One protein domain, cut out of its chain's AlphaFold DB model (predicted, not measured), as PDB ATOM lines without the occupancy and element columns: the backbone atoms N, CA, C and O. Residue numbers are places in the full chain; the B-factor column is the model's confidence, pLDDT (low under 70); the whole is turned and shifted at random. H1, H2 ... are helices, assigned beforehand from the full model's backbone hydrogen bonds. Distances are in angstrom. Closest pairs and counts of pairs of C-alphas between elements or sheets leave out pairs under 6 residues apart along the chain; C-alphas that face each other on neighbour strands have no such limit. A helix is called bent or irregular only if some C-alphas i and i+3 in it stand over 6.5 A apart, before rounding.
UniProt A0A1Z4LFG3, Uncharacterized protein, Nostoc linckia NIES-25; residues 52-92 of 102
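What this domain is: This is residues 52 to 92 of the 102 residues of an uncharacterized protein of Nostoc linckia NIES-25 (UniProt A0A1Z4LFG3). A helical hairpin: the longer helix, H2, lies side by side with H1, and the chain turns back between them at one end. The printed part has 41 residues with two named helices, H1 then H2, and no named strand; the class is all helix. It is only just compact, close to loose, with a radius of gyration of the C-alphas of 10.6 A, and flat, spanning 32 by 19 by 7 A.

How they stand to each other: H2, residues 72 to 91, touches H1, residues 52 to 66; their closest C-alphas, those of Glu 86 and Cys 52, are 6.0 A apart. They run opposite ways at a shallow tilt of 11 degrees, a helical hairpin. Every O i to N i+4 pair is within hydrogen-bond range in H1, and 13 of 16 in H2.

Where its parts are: H2 is 26.3 A long, from C-alpha 72 at (160.175, 436.328, 378.422) to C-alpha 91 at (134.806, 441.916, 374.568). It has a kink of 31 degrees near residue 81 and is only just irregular: C-alphas 78 and 81 are 6.6 A apart. H1 is 21.1 A long and begins at C-alpha 52, (136.314, 433.881, 381.632).

The domain as a whole: The C-alphas farthest apart, those of Ile 70 and His 92, are 32.0 A apart. The printed part has no cut, and the link from H1 to H2 is tight. Mean pLDDT of the printed part is 84.1; residues 69 to 70 are under 70.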
ATOM      1  N   CYS A  52     134.923 434.288 381.779       86.00
ATOM      2  CA  CYS A  52     136.314 433.881 381.632       86.00
ATOM      3  C   CYS A  52     137.114 433.814 382.945       86.00
ATOM      4  O   CYS A  52     138.152 433.151 382.990       86.00
ATOM      5  N   LEU A  53     136.667 434.465 384.032       86.44
ATOM      6  CA  LEU A  53     137.474 434.599 385.255       86.44
ATOM      7  C   LEU A  53     137.773 433.261 385.928       86.44
ATOM      8  O   LEU A  53     138.893 433.043 386.395       86.44
ATOM      9  N   GLU A  54     136.788 432.363 385.991       88.56
ATOM     10  CA  GLU A  54     136.970 431.062 386.637       88.56
ATOM     11  C   GLU A  54     137.969 430.199 385.855       88.56
ATOM     12  O   GLU A  54     138.908 429.633 386.427       88.56
ATOM     13  N   PHE A  55     137.793 430.147 384.531       89.75
ATOM     14  CA  PHE A  55     138.695 429.438 383.634       89.75
ATOM     15  C   PHE A  55     140.112 430.002 383.725       89.75
ATOM     16  O   PHE A  55     141.059 429.244 383.955       89.75
ATOM     17  N   LEU A  56     140.260 431.324 383.609       90.50
ATOM     18  CA  LEU A  56     141.558 431.981 383.594       90.50
ATOM     19  C   LEU A  56     142.296 431.786 384.920       90.50
ATOM     20  O   LEU A  56     143.483 431.466 384.917       90.50
ATOM     21  N   ASN A  57     141.601 431.893 386.056       89.50
ATOM     22  CA  ASN A  57     142.202 431.642 387.364       89.50
ATOM     23  C   ASN A  57     142.730 430.202 387.455       89.50
ATOM     24  O   ASN A  57     143.911 429.982 387.738       89.50
ATOM     25  N   ARG A  58     141.896 429.214 387.109       90.69
ATOM     26  CA  ARG A  58     142.293 427.798 387.117       90.69
ATOM     27  C   ARG A  58     143.468 427.530 386.176       90.69
ATOM     28  O   ARG A  58     144.405 426.819 386.543       90.69
ATOM     29  N   TYR A  59     143.430 428.101 384.976       90.44
ATOM     30  CA  TYR A  59     144.485 427.973 383.982       90.44
ATOM     31  C   TYR A  59     145.802 428.572 384.493       90.44
ATOM     32  O   TYR A  59     146.832 427.899 384.442       90.44
ATOM     33  N   LEU A  60     145.788 429.796 385.024       88.38
ATOM     34  CA  LEU A  60     146.992 430.469 385.515       88.38
ATOM     35  C   LEU A  60     147.600 429.731 386.714       88.38
ATOM     36  O   LEU A  60     148.796 429.453 386.697       88.38
ATOM     37  N   GLN A  61     146.795 429.338 387.706       88.50
ATOM     38  CA  GLN A  61     147.276 428.591 388.880       88.50
ATOM     39  C   GLN A  61     147.923 427.257 388.489       88.50
ATOM     40  O   GLN A  61     149.012 426.910 388.957       88.50
ATOM     41  N   ARG A  62     147.284 426.529 387.565       88.25
ATOM     42  CA  ARG A  62     147.829 425.286 387.019       88.25
ATOM     43  C   ARG A  62     149.172 425.537 386.336       88.25
ATOM     44  O   ARG A  62     150.158 424.881 386.653       88.25
ATOM     45  N   ASN A  63     149.228 426.490 385.410       85.44
ATOM     46  CA  ASN A  63     150.433 426.726 384.619       85.44
ATOM     47  C   ASN A  63     151.591 427.299 385.443       85.44
ATOM     48  O   ASN A  63     152.730 426.938 385.175       85.44
ATOM     49  N   LEU A  64     151.329 428.096 386.482       83.62
ATOM     50  CA  LEU A  64     152.369 428.553 387.412       83.62
ATOM     51  C   LEU A  64     153.059 427.399 388.156       83.62
ATOM     52  O   LEU A  64     154.218 427.528 388.535       83.62
ATOM     53  N   THR A  65     152.362 426.278 388.344       82.56
ATOM     54  CA  THR A  65     152.909 425.087 389.009       82.56
ATOM     55  C   THR A  65     153.779 424.251 388.064       82.56
ATOM     56  O   THR A  65     154.755 423.646 388.499       82.56
ATOM     57  N   TYR A  66     153.449 424.213 386.767       79.88
ATOM     58  CA  TYR A  66     154.124 423.350 385.784       79.88
ATOM     59  C   TYR A  66     155.134 424.071 384.890       79.88
ATOM     60  O   TYR A  66     156.001 423.427 384.302       79.88
ATOM     61  N   VAL A  67     155.036 425.392 384.765       74.25
ATOM     62  CA  VAL A  67     155.906 426.194 383.907       74.25
ATOM     63  C   VAL A  67     156.752 427.088 384.787       74.25
ATOM     64  O   VAL A  67     156.234 427.986 385.438       74.25
ATOM     65  N   ASN A  68     158.070 426.883 384.761       70.94
ATOM     66  CA  ASN A  68     159.005 427.841 385.335       70.94
ATOM     67  C   ASN A  68     159.194 428.993 384.333       70.94
ATOM     68  O   ASN A  68     159.800 428.790 383.274       70.94
ATOM     69  N   PRO A  69     158.674 430.201 384.607       63.00
ATOM     70  CA  PRO A  69     158.659 431.284 383.642       63.00
ATOM     71  C   PRO A  69     160.016 432.005 383.633       63.00
ATOM     72  O   PRO A  69     160.121 433.174 384.002       63.00
ATOM     73  N   ILE A  70     161.080 431.309 383.232       65.69
ATOM     74  CA  ILE A  70     162.439 431.870 383.189       65.69
ATOM     75  C   ILE A  70     162.596 432.791 381.971       65.69
ATOM     76  O   ILE A  70     163.210 433.853 382.064       65.69
ATOM     77  N   SER A  71     161.998 432.434 380.830       76.25
ATOM     78  CA  SER A  71     162.103 433.223 379.600       76.25
ATOM     79  C   SER A  71     160.932 434.195 379.424       76.25
ATOM     80  O   SER A  71     159.788 433.921 379.798       76.25
ATOM     81  N   LYS A  72     161.211 435.353 378.809       75.69
ATOM     82  CA  LYS A  72     160.175 436.328 378.422       75.69
ATOM     83  C   LYS A  72     159.149 435.709 377.464       75.69
ATOM     84  O   LYS A  72     157.963 436.000 377.583       75.69
ATOM     85  N   THR A  73     159.595 434.826 376.572       75.12
ATOM     86  CA  THR A  73     158.737 434.095 375.630       75.12
ATOM     87  C   THR A  73     157.760 433.172 376.353       75.12
ATOM     88  O   THR A  73     156.563 433.268 376.111       75.12
ATOM     89  N   ALA A  74     158.234 432.377 377.320       76.69
ATOM     90  CA  ALA A  74     157.369 431.492 378.099       76.69
ATOM     91  C   ALA A  74     156.320 432.283 378.893       76.69
ATOM     92  O   ALA A  74     155.148 431.925 378.886       76.69
ATOM     93  N   LYS A  75     156.702 433.412 379.510       80.00
ATOM     94  CA  LYS A  75     155.732 434.314 380.164       80.00
ATOM     95  C   LYS A  75     154.673 434.814 379.185       80.00
ATOM     96  O   LYS A  75     153.488 434.820 379.513       80.00
ATOM     97  N   ARG A  76     155.099 435.239 377.994       83.06
ATOM     98  CA  ARG A  76     154.197 435.775 376.974       83.06
ATOM     99  C   ARG A  76     153.198 434.727 376.500       83.06
ATOM    100  O   ARG A  76     152.019 435.031 376.409       83.06
ATOM    101  N   GLU A  77     153.648 433.515 376.229       82.38
ATOM    102  CA  GLU A  77     152.799 432.466 375.659       82.38
ATOM    103  C   GLU A  77     151.916 431.786 376.704       82.38
ATOM    104  O   GLU A  77     150.759 431.493 376.429       82.38
ATOM    105  N   VAL A  78     152.436 431.571 377.913       85.00
ATOM    106  CA  VAL A  78     151.745 430.792 378.948       85.00
ATOM    107  C   VAL A  78     150.877 431.660 379.851       85.00
ATOM    108  O   VAL A  78     149.912 431.163 380.414       85.00
ATOM    109  N   LEU A  79     151.188 432.947 380.024       83.50
ATOM    110  CA  LEU A  79     150.428 433.817 380.931       83.50
ATOM    111  C   LEU A  79     149.704 434.930 380.172       83.50
ATOM    112  O   LEU A  79     148.505 435.133 380.359       83.50
ATOM    113  N   ILE A  80     150.420 435.648 379.304       85.69
ATOM    114  CA  ILE A  80     149.897 436.869 378.673       85.69
ATOM    115  C   ILE A  80     148.914 436.535 377.545       85.69
ATOM    116  O   ILE A  80     147.793 437.034 377.554       85.69
ATOM    117  N   ALA A  81     149.299 435.677 376.601       87.75
ATOM    118  CA  ALA A  81     148.470 435.294 375.461       87.75
ATOM    119  C   ALA A  81     147.095 434.724 375.865       87.75
ATOM    120  O   ALA A  81     146.098 435.265 375.391       87.75
ATOM    121  N   PRO A  82     146.984 433.721 376.761       88.44
ATOM    122  CA  PRO A  82     145.681 433.192 377.163       88.44
ATOM    123  C   PRO A  82     144.820 434.257 377.846       88.44
ATOM    124  O   PRO A  82     143.641 434.363 377.542       88.44
ATOM    125  N   THR A  83     145.409 435.117 378.683       89.12
ATOM    126  CA  THR A  83     144.677 436.233 379.302       89.12
ATOM    127  C   THR A  83     144.094 437.183 378.252       89.12
ATOM    128  O   THR A  83     142.929 437.560 378.341       89.12
ATOM    129  N   LEU A  84     144.886 437.563 377.245       89.12
ATOM    130  CA  LEU A  84     144.428 438.457 376.180       89.12
ATOM    131  C   LEU A  84     143.340 437.814 375.313       89.12
ATOM    132  O   LEU A  84     142.382 438.492 374.956       89.12
ATOM    133  N   LEU A  85     143.464 436.521 375.002       89.56
ATOM    134  CA  LEU A  85     142.466 435.793 374.217       89.56
ATOM    135  C   LEU A  85     141.116 435.727 374.934       89.56
ATOM    136  O   LEU A  85     140.093 435.996 374.310       89.56
ATOM    137  N   GLU A  86     141.113 435.449 376.238       90.38
ATOM    138  CA  GLU A  86     139.891 435.445 377.047       90.38
ATOM    139  C   GLU A  86     139.237 436.835 377.106       90.38
ATOM    140  O   GLU A  86     138.025 436.966 376.953       90.38
ATOM    141  N   ILE A  87     140.033 437.900 377.255       88.56
ATOM    142  CA  ILE A  87     139.517 439.279 377.216       88.56
ATOM    143  C   ILE A  87     138.905 439.587 375.846       88.56
ATOM    144  O   ILE A  87     137.830 440.182 375.769       88.56
ATOM    145  N   CYS A  88     139.564 439.191 374.757       89.62
ATOM    146  CA  CYS A  88     139.054 439.386 373.403       89.62
ATOM    147  C   CYS A  88     137.755 438.616 373.154       89.62
ATOM    148  O   CYS A  88     136.848 439.166 372.530       89.62
ATOM    149  N   ALA A  89     137.642 437.393 373.677       88.62
ATOM    150  CA  ALA A  89     136.420 436.601 373.600       88.62
ATOM    151  C   ALA A  89     135.252 437.284 374.333       88.62
ATOM    152  O   ALA A  89     134.178 437.430 373.756       88.62
ATOM    153  N   GLU A  90     135.471 437.784 375.552       87.44
ATOM    154  CA  GLU A  90     134.438 438.498 376.325       87.44
ATOM    155  C   GLU A  90     134.039 439.835 375.674       87.44
ATOM    156  O   GLU A  90     132.864 440.191 375.587       87.44
ATOM    157  N   THR A  91     135.019 440.584 375.166       87.75
ATOM    158  CA  THR A  91     134.806 441.916 374.568       87.75
ATOM    159  C   THR A  91     134.459 441.879 373.080       87.75
ATOM    160  O   THR A  91     134.321 442.938 372.469       87.75
ATOM    161  N   HIS A  92     134.337 440.688 372.482       86.69
ATOM    162  CA  HIS A  92     134.100 440.488 371.046       86.69
ATOM    163  C   HIS A  92     135.076 441.288 370.161       86.69
ATOM    164  O   HIS A  92     134.714 441.824 369.112       86.69
TER     165      HIS A  92